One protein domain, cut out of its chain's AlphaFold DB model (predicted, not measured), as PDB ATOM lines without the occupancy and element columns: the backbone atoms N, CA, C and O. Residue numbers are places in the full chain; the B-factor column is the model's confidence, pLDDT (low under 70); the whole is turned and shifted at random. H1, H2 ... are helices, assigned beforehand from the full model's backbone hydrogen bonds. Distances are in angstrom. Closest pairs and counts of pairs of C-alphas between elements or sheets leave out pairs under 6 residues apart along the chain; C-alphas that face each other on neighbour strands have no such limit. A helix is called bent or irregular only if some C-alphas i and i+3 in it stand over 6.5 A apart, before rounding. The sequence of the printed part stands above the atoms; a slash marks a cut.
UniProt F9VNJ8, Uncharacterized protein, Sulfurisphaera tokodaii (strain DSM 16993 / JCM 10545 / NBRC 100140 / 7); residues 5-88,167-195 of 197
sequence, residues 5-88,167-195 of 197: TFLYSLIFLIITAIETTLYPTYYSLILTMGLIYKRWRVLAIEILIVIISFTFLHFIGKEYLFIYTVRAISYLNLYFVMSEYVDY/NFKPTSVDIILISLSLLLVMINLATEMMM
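What this domain is: This is residues 5 to 88 and 167 to 195 of the 197 residues of an uncharacterized protein of Sulfurisphaera tokodaii (strain DSM 16993 / JCM 10545 / NBRC 100140 / 7) (UniProt F9VNJ8). A flat slab of nearly aligned helices: the four long ones follow one another across it in the order H5, H1, H4, H3, each packing on the next, and short H2 packs on H4 in the gap between H5 and H3. H3 and H5 make the two sides of the slab and stay apart. The printed part has 113 residues with five named helices, H1 to H5 in order along the chain, and no named strand; the class is all helix. It is compact, with a radius of gyration of the C-alphas of 15.1 A, and spans 53 by 36 by 16 A.

How they stand to each other: H1, residues 6 to 22, and H2, residues 27 to 35, form a helical hairpin. They only just touch, with 3 pairs of C-alphas within 8 A, the closest Thr 20 and Ser 28 at 6.0 A; H1 does so with residues 16 to 20 alone. Their lines stand at a shallow tilt of 32 degrees, only just short of steep, opposite ways. H3, residues 40 to 59, is close to but not clearly touching H2, the closest C-alphas being those of Met 33 and Leu 43, 6.8 A. H4, residues 63 to 85, touches H3 with residues 63 to 73 alone, as a second helical hairpin, opposite ways at 12 degrees; the C-alphas of Leu 57 and Glu 63 are closest, 5.2 A. H4 also touches H2, the same way at 30 degrees, closest at the C-alphas of Leu 29 and Ser 74, 5.0 A. H4 touches H1 opposite ways at a shallow tilt of 3 degrees, with the C-alphas of Thr 20 and Arg 71 closest, 6.2 A. H5, residues 172 to 195, touches H1 with residues 174 to 185 alone, the same way at 14 degrees; the C-alphas of Phe 12 and Ile 178 are closest, 5.5 A. H5 only just touches H2, with 3 pairs of C-alphas within 8 A, the closest Tyr 27 and Leu 184 at 7.0 A. H5 is apart from H3 and from H4, and H1 is apart from H3. Every O i to N i+4 pair is within hydrogen-bond range in H1, H2, H3 and H5, and 16 of 19 are in H4.

Where its parts are: H1 begins at C-alpha 6, (-49.727, 49.049, -30.546), and is 24.1 A long. H2 measures 12.5 A and H3 28.5 A. H4 begins at C-alpha 63, (-50.233, 18.656, -51.465), and is 33.8 A long; it is irregular, but only just, C-alphas 64 and 67 being 6.52 A apart. H5, 35.1 A long, ends at C-alpha 195, (-61.072, 31.709, -60.393).

The domain as a whole: The two C-alphas farthest apart are those of Phe 59 and Asn 167, 53.6 A. Residues 89 to 166 are not printed, and C-alphas 88 and 167 are 13.8 A apart across that cut, which lies in the link from H4 to H5. The links H1 to H2, H2 to H3 and H3 to H4 are tight. The mean pLDDT of the printed part is 90.1, and residue 195 alone is under 70.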
ATOM      1  N   THR A   5     -47.398  52.024 -33.584       89.94
ATOM      2  CA  THR A   5     -48.191  52.033 -32.358       89.94
ATOM      3  C   THR A   5     -48.928  50.705 -32.196       89.94
ATOM      4  O   THR A   5     -49.287  50.021 -33.159       89.94
ATOM      5  N   PHE A   6     -49.160  50.331 -30.943       87.75
ATOM      6  CA  PHE A   6     -49.727  49.049 -30.546       87.75
ATOM      7  C   PHE A   6     -51.112  48.827 -31.155       87.75
ATOM      8  O   PHE A   6     -51.386  47.746 -31.661       87.75
ATOM      9  N   LEU A   7     -51.963  49.860 -31.164       89.31
ATOM     10  CA  LEU A   7     -53.313  49.777 -31.723       89.31
ATOM     11  C   LEU A   7     -53.293  49.400 -33.210       89.31
ATOM     12  O   LEU A   7     -53.943  48.438 -33.606       89.31
ATOM     13  N   TYR A   8     -52.545  50.140 -34.027       90.88
ATOM     14  CA  TYR A   8     -52.511  49.907 -35.471       90.88
ATOM     15  C   TYR A   8     -51.768  48.624 -35.837       90.88
ATOM     16  O   TYR A   8     -52.163  47.934 -36.773       90.88
ATOM     17  N   SER A   9     -50.765  48.243 -35.046       90.75
ATOM     18  CA  SER A   9     -50.095  46.949 -35.190       90.75
ATOM     19  C   SER A   9     -51.038  45.782 -34.884       90.75
ATOM     20  O   SER A   9     -51.038  44.784 -35.599       90.75
ATOM     21  N   LEU A  10     -51.895  45.921 -33.867       90.75
ATOM     22  CA  LEU A  10     -52.915  44.929 -33.531       90.75
ATOM     23  C   LEU A  10     -53.979  44.826 -34.632       90.75
ATOM     24  O   LEU A  10     -54.360  43.719 -34.999       90.75
ATOM     25  N   ILE A  11     -54.406  45.953 -35.212       92.69
ATOM     26  CA  ILE A  11     -55.309  45.964 -36.375       92.69
ATOM     27  C   ILE A  11     -54.665  45.238 -37.563       92.69
ATOM     28  O   ILE A  11     -55.278  44.335 -38.125       92.69
ATOM     29  N   PHE A  12     -53.419  45.581 -37.908       93.69
ATOM     30  CA  PHE A  12     -52.653  44.902 -38.955       93.69
ATOM     31  C   PHE A  12     -52.574  43.388 -38.713       93.69
ATOM     32  O   PHE A  12     -52.845  42.606 -39.625       93.69
ATOM     33  N   LEU A  13     -52.250  42.968 -37.484       93.62
ATOM     34  CA  LEU A  13     -52.155  41.557 -37.114       93.62
ATOM     35  C   LEU A  13     -53.488  40.834 -37.286       93.62
ATOM     36  O   LEU A  13     -53.517  39.740 -37.835       93.62
ATOM     37  N   ILE A  14     -54.589  41.431 -36.828       93.44
ATOM     38  CA  ILE A  14     -55.913  40.812 -36.935       93.44
ATOM     39  C   ILE A  14     -56.313  40.663 -38.402       93.44
ATOM     40  O   ILE A  14     -56.737  39.583 -38.800       93.44
ATOM     41  N   ILE A  15     -56.151  41.716 -39.209       93.75
ATOM     42  CA  ILE A  15     -56.520  41.683 -40.631       93.75
ATOM     43  C   ILE A  15     -55.720  40.603 -41.362       93.75
ATOM     44  O   ILE A  15     -56.305  39.762 -42.040       93.75
ATOM     45  N   THR A  16     -54.397  40.591 -41.190       92.25
ATOM     46  CA  THR A  16     -53.521  39.602 -41.838       92.25
ATOM     47  C   THR A  16     -53.780  38.182 -41.339       92.25
ATOM     48  O   THR A  16     -53.840  37.261 -42.144       92.25
ATOM     49  N   ALA A  17     -54.020  37.977 -40.041       91.69
ATOM     50  CA  ALA A  17     -54.335  36.655 -39.505       91.69
ATOM     51  C   ALA A  17     -55.679  36.117 -40.019       91.69
ATOM     52  O   ALA A  17     -55.775  34.934 -40.358       91.69
ATOM     53  N   ILE A  18     -56.710  36.966 -40.096       92.00
ATOM     54  CA  ILE A  18     -58.008  36.600 -40.676       92.00
ATOM     55  C   ILE A  18     -57.829  36.235 -42.149       92.00
ATOM     56  O   ILE A  18     -58.273  35.166 -42.562       92.00
ATOM     57  N   GLU A  19     -57.131  37.072 -42.917       90.56
ATOM     58  CA  GLU A  19     -56.847  36.819 -44.331       90.56
ATOM     59  C   GLU A  19     -56.142  35.471 -44.529       90.56
ATOM     60  O   GLU A  19     -56.628  34.635 -45.285       90.56
ATOM     61  N   THR A  20     -55.090  35.195 -43.759       90.25
ATOM     62  CA  THR A  20     -54.307  33.952 -43.858       90.25
ATOM     63  C   THR A  20     -55.151  32.713 -43.534       90.25
ATOM     64  O   THR A  20     -54.891  31.607 -44.018       90.25
ATOM     65  N   THR A  21     -56.185  32.883 -42.707       88.75
ATOM     66  CA  THR A  21     -57.106  31.809 -42.320       88.75
ATOM     67  C   THR A  21     -58.163  31.548 -43.389       88.75
ATOM     68  O   THR A  21     -58.482  30.389 -43.657       88.75
ATOM     69  N   LEU A  22     -58.716  32.607 -43.982       87.25
ATOM     70  CA  LEU A  22     -59.806  32.515 -44.950       87.25
ATOM     71  C   LEU A  22     -59.303  32.129 -46.343       87.25
ATOM     72  O   LEU A  22     -59.893  31.259 -46.976       87.25
ATOM     73  N   TYR A  23     -58.184  32.704 -46.783       85.25
ATOM     74  CA  TYR A  23     -57.673  32.533 -48.140       85.25
ATOM     75  C   TYR A  23     -56.531  31.510 -48.171       85.25
ATOM     76  O   TYR A  23     -55.509  31.698 -47.504       85.25
ATOM     77  N   PRO A  24     -56.662  30.394 -48.912       80.62
ATOM     78  CA  PRO A  24     -55.607  29.398 -49.033       80.62
ATOM     79  C   PRO A  24     -54.554  29.819 -50.080       80.62
ATOM     80  O   PRO A  24     -54.346  29.127 -51.072       80.62
ATOM     81  N   THR A  25     -53.892  30.960 -49.874       85.06
ATOM     82  CA  THR A  25     -52.904  31.522 -50.811       85.06
ATOM     83  C   THR A  25     -51.525  31.702 -50.168       85.06
ATOM     84  O   THR A  25     -51.352  31.623 -48.951       85.06
ATOM     85  N   TYR A  26     -50.511  31.953 -51.004       88.00
ATOM     86  CA  TYR A  26     -49.125  32.183 -50.573       88.00
ATOM     87  C   TYR A  26     -48.798  33.663 -50.324       88.00
ATOM     88  O   TYR A  26     -47.697  33.984 -49.876       88.00
ATOM     89  N   TYR A  27     -49.722  34.583 -50.621       89.50
ATOM     90  CA  TYR A  27     -49.454  36.022 -50.564       89.50
ATOM     91  C   TYR A  27     -49.162  36.509 -49.145       89.50
ATOM     92  O   TYR A  27     -48.261  37.328 -48.950       89.50
ATOM     93  N   SER A  28     -49.855  35.952 -48.150       89.38
ATOM     94  CA  SER A  28     -49.606  36.242 -46.736       89.38
ATOM     95  C   SER A  28     -48.178  35.888 -46.314       89.38
ATOM     96  O   SER A  28     -47.509  36.667 -45.633       89.38
ATOM     97  N   LEU A  29     -47.666  34.747 -46.780       91.56
ATOM     98  CA  LEU A  29     -46.306  34.298 -46.501       91.56
ATOM     99  C   LEU A  29     -45.274  35.227 -47.141       91.56
ATOM    100  O   LEU A  29     -44.336  35.652 -46.476       91.56
ATOM    101  N   ILE A  30     -45.475  35.600 -48.408       91.94
ATOM    102  CA  ILE A  30     -44.570  36.507 -49.131       91.94
ATOM    103  C   ILE A  30     -44.504  37.871 -48.434       91.94
ATOM    104  O   ILE A  30     -43.415  38.398 -48.200       91.94
ATOM    105  N   LEU A  31     -45.660  38.431 -48.064       92.12
ATOM    106  CA  LEU A  31     -45.733  39.713 -47.366       92.12
ATOM    107  C   LEU A  31     -45.026  39.648 -46.011       92.12
ATOM    108  O   LEU A  31     -44.216  40.518 -45.688       92.12
ATOM    109  N   THR A  32     -45.310  38.614 -45.220       91.50
ATOM    110  CA  THR A  32     -44.756  38.484 -43.869       91.50
ATOM    111  C   THR A  32     -43.251  38.199 -43.883       91.50
ATOM    112  O   THR A  32     -42.519  38.817 -43.108       91.50
ATOM    113  N   MET A  33     -42.754  37.389 -44.825       91.31
ATOM    114  CA  MET A  33     -41.316  37.218 -45.070       91.31
ATOM    115  C   MET A  33     -40.646  38.536 -45.481       91.31
ATOM    116  O   MET A  33     -39.580  38.884 -44.967       91.31
ATOM    117  N   GLY A  34     -41.292  39.310 -46.359       90.00
ATOM    118  CA  GLY A  34     -40.807  40.620 -46.789       90.00
ATOM    119  C   GLY A  34     -40.627  41.600 -45.626       90.00
ATOM    120  O   GLY A  34     -39.629  42.313 -45.569       90.00
ATOM    121  N   LEU A  35     -41.534  41.597 -44.645       90.00
ATOM    122  CA  LEU A  35     -41.444  42.461 -43.460       90.00
ATOM    123  C   LEU A  35     -40.300  42.079 -42.500       90.00
ATOM    124  O   LEU A  35     -39.818  42.931 -41.745       90.00
ATOM    125  N   ILE A  36     -39.833  40.828 -42.550       90.62
ATOM    126  CA  ILE A  36     -38.783  40.275 -41.677       90.62
ATOM    127  C   ILE A  36     -37.439  40.145 -42.417       90.62
ATOM    128  O   ILE A  36     -36.497  39.539 -41.909       90.62
ATOM    129  N   TYR A  37     -37.278  40.791 -43.579       87.25
ATOM    130  CA  TYR A  37     -36.068  40.719 -44.422       87.25
ATOM    131  C   TYR A  37     -34.737  40.897 -43.672       87.25
ATOM    132  O   TYR A  37     -33.713  40.324 -44.043       87.25
ATOM    133  N   LYS A  38     -34.735  41.671 -42.582       86.38
ATOM    134  CA  LYS A  38     -33.546  41.916 -41.757       86.38
ATOM    135  C   LYS A  38     -33.045  40.675 -41.018       86.38
ATOM    136  O   LYS A  38     -31.865  40.603 -40.680       86.38
ATOM    137  N   ARG A  39     -33.906  39.685 -40.777       86.88
ATOM    138  CA  ARG A  39     -33.569  38.434 -40.086       86.88
ATOM    139  C   ARG A  39     -33.273  37.328 -41.090       86.88
ATOM    140  O   ARG A  39     -33.919  36.285 -41.087       86.88
ATOM    141  N   TRP A  40     -32.245  37.530 -41.913       87.19
ATOM    142  CA  TRP A  40     -31.890  36.607 -42.998       87.19
ATOM    143  C   TRP A  40     -31.742  35.144 -42.545       87.19
ATOM    144  O   TRP A  40     -32.109  34.234 -43.278       87.19
ATOM    145  N   ARG A  41     -31.250  34.908 -41.317       91.38
ATOM    146  CA  ARG A  41     -31.117  33.555 -40.749       91.38
ATOM    147  C   ARG A  41     -32.467  32.882 -40.522       91.38
ATOM    148  O   ARG A  41     -32.594  31.695 -40.785       91.38
ATOM    149  N   VAL A  42     -33.450  33.636 -40.030       90.56
ATOM    150  CA  VAL A  42     -34.814  33.137 -39.805       90.56
ATOM    151  C   VAL A  42     -35.452  32.817 -41.154       90.56
ATOM    152  O   VAL A  42     -35.911  31.699 -41.354       90.56
ATOM    153  N   LEU A  43     -35.337  33.733 -42.119       92.25
ATOM    154  CA  LEU A  43     -35.853  33.527 -43.474       92.25
ATOM    155  C   LEU A  43     -35.233  32.317 -44.177       92.25
ATOM    156  O   LEU A  43     -35.949  31.544 -44.803       92.25
ATOM    157  N   ALA A  44     -33.920  32.111 -44.054       92.62
ATOM    158  CA  ALA A  44     -33.256  30.948 -44.639       92.62
ATOM    159  C   ALA A  44     -33.811  29.627 -44.078       92.62
ATOM    160  O   ALA A  44     -34.030  28.678 -44.829       92.62
ATOM    161  N   ILE A  45     -34.071  29.579 -42.767       94.25
ATOM    162  CA  ILE A  45     -34.668  28.411 -42.110       94.25
ATOM    163  C   ILE A  45     -36.117  28.219 -42.568       94.25
ATOM    164  O   ILE A  45     -36.509  27.098 -42.875       94.25
ATOM    165  N   GLU A  46     -36.907  29.287 -42.663       93.81
ATOM    166  CA  GLU A  46     -38.296  29.206 -43.126       93.81
ATOM    167  C   GLU A  46     -38.400  28.720 -44.567       93.81
ATOM    168  O   GLU A  46     -39.189  27.823 -44.847       93.81
ATOM    169  N   ILE A  47     -37.567  29.244 -45.468       94.38
ATOM    170  CA  ILE A  47     -37.504  28.791 -46.864       94.38
ATOM    171  C   ILE A  47     -37.139  27.305 -46.922       94.38
ATOM    172  O   ILE A  47     -37.754  26.546 -47.668       94.38
ATOM    173  N   LEU A  48     -36.183  26.862 -46.100       96.00
ATOM    174  CA  LEU A  48     -35.825  25.450 -46.012       96.00
ATOM    175  C   LEU A  48     -37.012  24.592 -45.537       96.00
ATOM    176  O   LEU A  48     -37.280  23.551 -46.134       96.00
ATOM    177  N   ILE A  49     -37.753  25.034 -44.515       94.81
ATOM    178  CA  ILE A  49     -38.957  24.343 -44.019       94.81
ATOM    179  C   ILE A  49     -40.033  24.278 -45.106       94.81
ATOM    180  O   ILE A  49     -40.639  23.224 -45.295       94.81
ATOM    181  N   VAL A  50     -40.255  25.372 -45.838       94.69
ATOM    182  CA  VAL A  50     -41.208  25.439 -46.954       94.69
ATOM    183  C   VAL A  50     -40.855  24.409 -48.026       94.69
ATOM    184  O   VAL A  50     -41.720  23.626 -48.415       94.69
ATOM    185  N   ILE A  51     -39.589  24.357 -48.449       95.12
ATOM    186  CA  ILE A  51     -39.117  23.407 -49.467       95.12
ATOM    187  C   ILE A  51     -39.284  21.968 -48.973       95.12
ATOM    188  O   ILE A  51     -39.914  21.161 -49.651       95.12
ATOM    189  N   ILE A  52     -38.785  21.652 -47.774       96.00
ATOM    190  CA  ILE A  52     -38.873  20.299 -47.202       96.00
ATOM    191  C   ILE A  52     -40.335  19.867 -47.063       96.00
ATOM    192  O   ILE A  52     -40.689  18.751 -47.446       96.00
ATOM    193  N   SER A  53     -41.192  20.748 -46.544       94.69
ATOM    194  CA  SER A  53     -42.611  20.457 -46.365       94.69
ATOM    195  C   SER A  53     -43.309  20.221 -47.699       94.69
ATOM    196  O   SER A  53     -44.116  19.300 -47.784       94.69
ATOM    197  N   PHE A  54     -43.017  21.025 -48.725       94.25
ATOM    198  CA  PHE A  54     -43.603  20.845 -50.047       94.25
ATOM    199  C   PHE A  54     -43.159  19.517 -50.669       94.25
ATOM    200  O   PHE A  54     -44.002  18.721 -51.072       94.25
ATOM    201  N   THR A  55     -41.855  19.223 -50.674       95.38
ATOM    202  CA  THR A  55     -41.315  17.984 -51.252       95.38
ATOM    203  C   THR A  55     -41.857  16.736 -50.556       95.38
ATOM    204  O   THR A  55     -42.238  15.775 -51.220       95.38
ATOM    205  N   PHE A  56     -41.947  16.755 -49.223       95.94
ATOM    206  CA  PHE A  56     -42.500  15.642 -48.453       95.94
ATOM    207  C   PHE A  56     -43.990  15.415 -48.747       95.94
ATOM    208  O   PHE A  56     -44.418  14.281 -48.961       95.94
ATOM    209  N   LEU A  57     -44.787  16.487 -48.793       94.69
ATOM    210  CA  LEU A  57     -46.223  16.393 -49.065       94.69
ATOM    211  C   LEU A  57     -46.521  15.995 -50.511       94.69
ATOM    212  O   LEU A  57     -47.455  15.225 -50.736       94.69
ATOM    213  N   HIS A  58     -45.710  16.459 -51.463       94.19
ATOM    214  CA  HIS A  58     -45.775  16.045 -52.861       94.19
ATOM    215  C   HIS A  58     -45.503  14.542 -53.001       94.19
ATOM    216  O   HIS A  58     -46.295  13.828 -53.610       94.19
ATOM    217  N   PHE A  59     -44.455  14.027 -52.348       95.56
ATOM    218  CA  PHE A  59     -44.115  12.600 -52.391       95.56
ATOM    219  C   PHE A  59     -45.230  11.691 -51.841       95.56
ATOM    220  O   PHE A  59     -45.418  10.575 -52.316       95.56
ATOM    221  N   ILE A  60     -45.994  12.168 -50.856       95.50
ATOM    222  CA  ILE A  60     -47.115  11.432 -50.242       95.50
ATOM    223  C   ILE A  60     -48.443  11.675 -50.995       95.50
ATOM    224  O   ILE A  60     -49.463  11.066 -50.670       95.50
ATOM    225  N   GLY A  61     -48.459  12.559 -51.999       92.44
ATOM    226  CA  GLY A  61     -49.665  12.932 -52.744       92.44
ATOM    227  C   GLY A  61     -50.677  13.746 -51.927       92.44
ATOM    228  O   GLY A  61     -51.866  13.744 -52.233       92.44
ATOM    229  N   LYS A  62     -50.235  14.428 -50.860       93.69
ATOM    230  CA  LYS A  62     -51.081  15.229 -49.951       93.69
ATOM    231  C   LYS A  62     -50.752  16.721 -50.012       93.69
ATOM    232  O   LYS A  62     -50.664  17.394 -48.986       93.69
ATOM    233  N   GLU A  63     -50.592  17.250 -51.219       90.12
ATOM    234  CA  GLU A  63     -50.233  18.656 -51.465       90.12
ATOM    235  C   GLU A  63     -51.222  19.652 -50.855       90.12
ATOM    236  O   GLU A  63     -50.816  20.707 -50.376       90.12
ATOM    237  N   TYR A  64     -52.509  19.302 -50.780       89.00
ATOM    238  CA  TYR A  64     -53.542  20.149 -50.176       89.00
ATOM    239  C   TYR A  64     -53.258  20.503 -48.702       89.00
ATOM    240  O   TYR A  64     -53.757  21.511 -48.207       89.00
ATOM    241  N   LEU A  65     -52.444  19.709 -47.992       91.50
ATOM    242  CA  LEU A  65     -52.036  20.006 -46.614       91.50
ATOM    243  C   LEU A  65     -50.945  21.082 -46.527       91.50
ATOM    244  O   LEU A  65     -50.702  21.617 -45.446       91.50
ATOM    245  N   PHE A  66     -50.296  21.431 -47.638       92.75
ATOM    246  CA  PHE A  66     -49.202  22.399 -47.654       92.75
ATOM    247  C   PHE A  66     -49.646  23.790 -47.192       92.75
ATOM    248  O   PHE A  66     -48.868  24.518 -46.573       92.75
ATOM    249  N   ILE A  67     -50.926  24.126 -47.380       91.25
ATOM    250  CA  ILE A  67     -51.480  25.392 -46.903       91.25
ATOM    251  C   ILE A  67     -51.348  25.564 -45.383       91.25
ATOM    252  O   ILE A  67     -51.169  26.680 -44.904       91.25
ATOM    253  N   TYR A  68     -51.363  24.477 -44.605       91.75
ATOM    254  CA  TYR A  68     -51.167  24.560 -43.156       91.75
ATOM    255  C   TYR A  68     -49.738  24.965 -42.792       91.75
ATOM    256  O   TYR A  68     -49.552  25.731 -41.846       91.75
ATOM    257  N   THR A  69     -48.740  24.523 -43.562       93.50
ATOM    258  CA  THR A  69     -47.344  24.954 -43.391       93.50
ATOM    259  C   THR A  69     -47.207  26.446 -43.675       93.50
ATOM    260  O   THR A  69     -46.621  27.175 -42.878       93.50
ATOM    261  N   VAL A  70     -47.807  26.914 -44.774       93.19
ATOM    262  CA  VAL A  70     -47.826  28.335 -45.155       93.19
ATOM    263  C   VAL A  70     -48.452  29.178 -44.041       93.19
ATOM    264  O   VAL A  70     -47.836  30.136 -43.581       93.19
ATOM    265  N   ARG A  71     -49.624  28.775 -43.530       93.12
ATOM    266  CA  ARG A  71     -50.313  29.463 -42.425       93.12
ATOM    267  C   ARG A  71     -49.479  29.504 -41.149       93.12
ATOM    268  O   ARG A  71     -49.364  30.558 -40.531       93.12
ATOM    269  N   ALA A  72     -48.885  28.374 -40.765       93.00
ATOM    270  CA  ALA A  72     -48.071  28.287 -39.559       93.00
ATOM    271  C   ALA A  72     -46.878  29.252 -39.610       93.00
ATOM    272  O   ALA A  72     -46.632  29.975 -38.643       93.00
ATOM    273  N   ILE A  73     -46.177  29.309 -40.747       94.44
ATOM    274  CA  ILE A  73     -45.042  30.219 -40.925       94.44
ATOM    275  C   ILE A  73     -45.518  31.675 -40.969       94.44
ATOM    276  O   ILE A  73     -44.939  32.511 -40.282       94.44
ATOM    277  N   SER A  74     -46.612  31.986 -41.673       93.69
ATOM    278  CA  SER A  74     -47.198  33.335 -41.670       93.69
ATOM    279  C   SER A  74     -47.539  33.816 -40.252       93.69
ATOM    280  O   SER A  74     -47.222  34.952 -39.904       93.69
ATOM    281  N   TYR A  75     -48.109  32.968 -39.384       93.31
ATOM    282  CA  TYR A  75     -48.390  33.342 -37.989       93.31
ATOM    283  C   TYR A  75     -47.127  33.552 -37.149       93.31
ATOM    284  O   TYR A  75     -47.060  34.510 -36.374       93.31
ATOM    285  N   LEU A  76     -46.111  32.693 -37.303       92.94
ATOM    286  CA  LEU A  76     -44.808  32.891 -36.656       92.94
ATOM    287  C   LEU A  76     -44.170  34.211 -37.098       92.94
ATOM    288  O   LEU A  76     -43.646  34.965 -36.275       92.94
ATOM    289  N   ASN A  77     -44.296  34.540 -38.378       93.81
ATOM    290  CA  ASN A  77     -43.800  35.790 -38.917       93.81
ATOM    291  C   ASN A  77     -44.564  37.000 -38.385       93.81
ATOM    292  O   ASN A  77     -43.941  37.970 -37.952       93.81
ATOM    293  N   LEU A  78     -45.893  36.945 -38.297       91.94
ATOM    294  CA  LEU A  78     -46.666  38.007 -37.647       91.94
ATOM    295  C   LEU A  78     -46.211  38.238 -36.201       91.94
ATOM    296  O   LEU A  78     -46.078  39.390 -35.784       91.94
ATOM    297  N   TYR A  79     -45.882  37.176 -35.459       90.81
ATOM    298  CA  TYR A  79     -45.294  37.304 -34.127       90.81
ATOM    299  C   TYR A  79     -43.939  38.034 -34.155       90.81
ATOM    300  O   TYR A  79     -43.727  38.970 -33.375       90.81
ATOM    301  N   PHE A  80     -43.033  37.674 -35.069       89.62
ATOM    302  CA  PHE A  80     -41.747  38.364 -35.198       89.62
ATOM    303  C   PHE A  80     -41.906  39.837 -35.586       89.62
ATOM    304  O   PHE A  80     -41.252  40.688 -34.975       89.62
ATOM    305  N   VAL A  81     -42.806  40.154 -36.522       89.19
ATOM    306  CA  VAL A  81     -43.130  41.537 -36.905       89.19
ATOM    307  C   VAL A  81     -43.616  42.322 -35.687       89.19
ATOM    308  O   VAL A  81     -43.081  43.394 -35.400       89.19
ATOM    309  N   MET A  82     -44.557  41.777 -34.909       87.00
ATOM    310  CA  MET A  82     -45.034  42.442 -33.692       87.00
ATOM    311  C   MET A  82     -43.913  42.677 -32.680       87.00
ATOM    312  O   MET A  82     -43.826  43.752 -32.095       87.00
ATOM    313  N   SER A  83     -43.023  41.701 -32.492       83.50
ATOM    314  CA  SER A  83     -41.935  41.816 -31.516       83.50
ATOM    315  C   SER A  83     -40.947  42.951 -31.829       83.50
ATOM    316  O   SER A  83     -40.345  43.523 -30.917       83.50
ATOM    317  N   GLU A  84     -40.775  43.279 -33.115       82.56
ATOM    318  CA  GLU A  84     -39.746  44.202 -33.596       82.56
ATOM    319  C   GLU A  84     -40.282  45.615 -33.844       82.56
ATOM    320  O   GLU A  84     -39.634  46.600 -33.477       82.56
ATOM    321  N   TYR A  85     -41.468  45.720 -34.445       81.69
ATOM    322  CA  TYR A  85     -41.998  46.996 -34.918       81.69
ATOM    323  C   TYR A  85     -42.900  47.702 -33.902       81.69
ATOM    324  O   TYR A  85     -43.104  48.905 -34.042       81.69
ATOM    325  N   VAL A  86     -43.398  47.019 -32.867       86.31
ATOM    326  CA  VAL A  86     -44.345  47.602 -31.904       86.31
ATOM    327  C   VAL A  86     -43.637  48.421 -30.824       86.31
ATOM    328  O   VAL A  86     -42.684  47.979 -30.175       86.31
ATOM    329  N   ASP A  87     -44.141  49.630 -30.574       85.19
ATOM    330  CA  ASP A  87     -43.806  50.390 -29.374       85.19
ATOM    331  C   ASP A  87     -44.702  49.984 -28.197       85.19
ATOM    332  O   ASP A  87     -45.851  50.412 -28.096       85.19
ATOM    333  N   TYR A  88     -44.169  49.193 -27.265       82.06
ATOM    334  CA  TYR A  88     -44.900  48.744 -26.077       82.06
ATOM    335  C   TYR A  88     -45.402  49.903 -25.195       82.06
ATOM    336  O   TYR A  88     -46.426  49.761 -24.534       82.06
ATOM    337  N   ASN A 167     -53.161  59.323 -27.124       79.12
ATOM    338  CA  ASN A 167     -52.779  59.815 -28.440       79.12
ATOM    339  C   ASN A 167     -53.002  58.713 -29.477       79.12
ATOM    340  O   ASN A 167     -52.323  57.693 -29.451       79.12
ATOM    341  N   PHE A 168     -53.953  58.933 -30.381       81.50
ATOM    342  CA  PHE A 168     -54.320  57.979 -31.430       81.50
ATOM    343  C   PHE A 168     -53.835  58.411 -32.813       81.50
ATOM    344  O   PHE A 168     -54.287  57.870 -33.814       81.50
ATOM    345  N   LYS A 169     -52.953  59.411 -32.910       85.94
ATOM    346  CA  LYS A 169     -52.463  59.853 -34.213       85.94
ATOM    347  C   LYS A 169     -51.587  58.752 -34.838       85.94
ATOM    348  O   LYS A 169     -50.599  58.370 -34.207       85.94
ATOM    349  N   PRO A 170     -51.900  58.266 -36.054       85.94
ATOM    350  CA  PRO A 170     -51.104  57.238 -36.709       85.94
ATOM    351  C   PRO A 170     -49.726  57.773 -37.095       85.94
ATOM    352  O   PRO A 170     -49.575  58.921 -37.526       85.94
ATOM    353  N   THR A 171     -48.716  56.923 -36.955       88.88
ATOM    354  CA  THR A 171     -47.370  57.164 -37.482       88.88
ATOM    355  C   THR A 171     -47.293  56.777 -38.960       88.88
ATOM    356  O   THR A 171     -48.136  56.043 -39.474       88.88
ATOM    357  N   SER A 172     -46.249  57.218 -39.667       88.31
ATOM    358  CA  SER A 172     -46.019  56.798 -41.058       88.31
ATOM    359  C   SER A 172     -45.887  55.276 -41.198       88.31
ATOM    360  O   SER A 172     -46.314  54.721 -42.203       88.31
ATOM    361  N   VAL A 173     -45.339  54.594 -40.184       89.25
ATOM    362  CA  VAL A 173     -45.209  53.128 -40.173       89.25
ATOM    363  C   VAL A 173     -46.570  52.458 -40.004       89.25
ATOM    364  O   VAL A 173     -46.845  51.484 -40.695       89.25
ATOM    365  N   ASP A 174     -47.444  53.013 -39.159       89.62
ATOM    366  CA  ASP A 174     -48.813  52.509 -38.986       89.62
ATOM    367  C   ASP A 174     -49.592  52.545 -40.303       89.62
ATOM    368  O   ASP A 174     -50.245  51.573 -40.669       89.62
ATOM    369  N   ILE A 175     -49.470  53.649 -41.049       91.56
ATOM    370  CA  ILE A 175     -50.124  53.812 -42.354       91.56
ATOM    371  C   ILE A 175     -49.620  52.760 -43.349       91.56
ATOM    372  O   ILE A 175     -50.430  52.170 -44.058       91.56
ATOM    373  N   ILE A 176     -48.306  52.505 -43.382       91.25
ATOM    374  CA  ILE A 176     -47.700  51.493 -44.260       91.25
ATOM    375  C   ILE A 176     -48.182  50.084 -43.897       91.25
ATOM    376  O   ILE A 176     -48.530  49.310 -44.782       91.25
ATOM    377  N   LEU A 177     -48.220  49.732 -42.608       91.31
ATOM    378  CA  LEU A 177     -48.684  48.409 -42.184       91.31
ATOM    379  C   LEU A 177     -50.155  48.200 -42.554       91.31
ATOM    380  O   LEU A 177     -50.499  47.194 -43.171       91.31
ATOM    381  N   ILE A 178     -51.015  49.174 -42.249       92.25
ATOM    382  CA  ILE A 178     -52.442  49.090 -42.580       92.25
ATOM    383  C   ILE A 178     -52.636  48.980 -44.092       92.25
ATOM    384  O   ILE A 178     -53.368  48.097 -44.541       92.25
ATOM    385  N   SER A 179     -51.965  49.819 -44.886       93.06
ATOM    386  CA  SER A 179     -52.104  49.780 -46.344       93.06
ATOM    387  C   SER A 179     -51.646  48.443 -46.926       93.06
ATOM    388  O   SER A 179     -52.353  47.886 -47.760       93.06
ATOM    389  N   LEU A 180     -50.544  47.872 -46.434       92.69
ATOM    390  CA  LEU A 180     -50.082  46.541 -46.833       92.69
ATOM    391  C   LEU A 180     -51.108  45.448 -46.508       92.69
ATOM    392  O   LEU A 180     -51.383  44.608 -47.362       92.69
ATOM    393  N   SER A 181     -51.711  45.471 -45.314       91.69
ATOM    394  CA  SER A 181     -52.752  44.491 -44.963       91.69
ATOM    395  C   SER A 181     -54.016  44.626 -45.814       91.69
ATOM    396  O   SER A 181     -54.601  43.619 -46.201       91.69
ATOM    397  N   LEU A 182     -54.418  45.851 -46.163       93.44
ATOM    398  CA  LEU A 182     -55.570  46.086 -47.035       93.44
ATOM    399  C   LEU A 182     -55.283  45.667 -48.480       93.44
ATOM    400  O   LEU A 182     -56.133  45.045 -49.111       93.44
ATOM    401  N   LEU A 183     -54.082  45.957 -48.989       92.69
ATOM    402  CA  LEU A 183     -53.646  45.501 -50.310       92.69
ATOM    403  C   LEU A 183     -53.639  43.976 -50.396       92.69
ATOM    404  O   LEU A 183     -54.104  43.428 -51.389       92.69
ATOM    405  N   LEU A 184     -53.175  43.293 -49.347       91.88
ATOM    406  CA  LEU A 184     -53.214  41.835 -49.276       91.88
ATOM    407  C   LEU A 184     -54.649  41.305 -49.406       91.88
ATOM    408  O   LEU A 184     -54.898  40.397 -50.195       91.88
ATOM    409  N   VAL A 185     -55.603  41.899 -48.685       91.62
ATOM    410  CA  VAL A 185     -57.024  41.529 -48.787       91.62
ATOM    411  C   VAL A 185     -57.556  41.761 -50.205       91.62
ATOM    412  O   VAL A 185     -58.204  40.879 -50.763       91.62
ATOM    413  N   MET A 186     -57.248  42.910 -50.816       91.38
ATOM    414  CA  MET A 186     -57.686  43.225 -52.182       91.38
ATOM    415  C   MET A 186     -57.120  42.254 -53.222       91.38
ATOM    416  O   MET A 186     -57.858  41.817 -54.101       91.38
ATOM    417  N   ILE A 187     -55.835  41.899 -53.119       90.56
ATOM    418  CA  ILE A 187     -55.189  40.944 -54.030       90.56
ATOM    419  C   ILE A 187     -55.869  39.580 -53.924       90.56
ATOM    420  O   ILE A 187     -56.233  39.011 -54.949       90.56
ATOM    421  N   ASN A 188     -56.097  39.087 -52.703       89.31
ATOM    422  CA  ASN A 188     -56.749  37.795 -52.499       89.31
ATOM    423  C   ASN A 188     -58.172  37.762 -53.056       89.31
ATOM    424  O   ASN A 188     -58.518  36.829 -53.781       89.31
ATOM    425  N   LEU A 189     -58.968  38.798 -52.778       89.00
ATOM    426  CA  LEU A 189     -60.318  38.927 -53.323       89.00
ATOM    427  C   LEU A 189     -60.310  38.943 -54.856       89.00
ATOM    428  O   LEU A 189     -61.097  38.238 -55.479       89.00
ATOM    429  N   ALA A 190     -59.397  39.698 -55.472       88.44
ATOM    430  CA  ALA A 190     -59.282  39.754 -56.926       88.44
ATOM    431  C   ALA A 190     -58.904  38.390 -57.527       88.44
ATOM    432  O   ALA A 190     -59.493  37.976 -58.526       88.44
ATOM    433  N   THR A 191     -57.964  37.668 -56.910       86.38
ATOM    434  CA  THR A 191     -57.574  36.329 -57.374       86.38
ATOM    435  C   THR A 191     -58.676  35.297 -57.198       86.38
ATOM    436  O   THR A 191     -58.836  34.430 -58.052       86.38
ATOM    437  N   GLU A 192     -59.461  35.397 -56.127       82.94
ATOM    438  CA  GLU A 192     -60.607  34.522 -55.914       82.94
ATOM    439  C   GLU A 192     -61.689  34.790 -56.968       82.94
ATOM    440  O   GLU A 192     -62.138  33.855 -57.626       82.94
ATOM    441  N   MET A 193     -62.028  36.060 -57.228       80.25
ATOM    442  CA  MET A 193     -62.983  36.435 -58.278       80.25
ATOM    443  C   MET A 193     -62.566  35.934 -59.670       80.25
ATOM    444  O   MET A 193     -63.421  35.468 -60.414       80.25
ATOM    445  N   MET A 194     -61.272  35.978 -60.006       75.06
ATOM    446  CA  MET A 194     -60.752  35.458 -61.281       75.06
ATOM    447  C   MET A 194     -60.855  33.932 -61.421       75.06
ATOM    448  O   MET A 194     -60.902  33.443 -62.542       75.06
ATOM    449  N   MET A 195     -60.888  33.167 -60.324       66.31
ATOM    450  CA  MET A 195     -61.072  31.709 -60.393       66.31
ATOM    451  C   MET A 195     -62.533  31.292 -60.639       66.31
ATOM    452  O   MET A 195     -62.778  30.136 -60.978       66.31
TER     453      MET A 195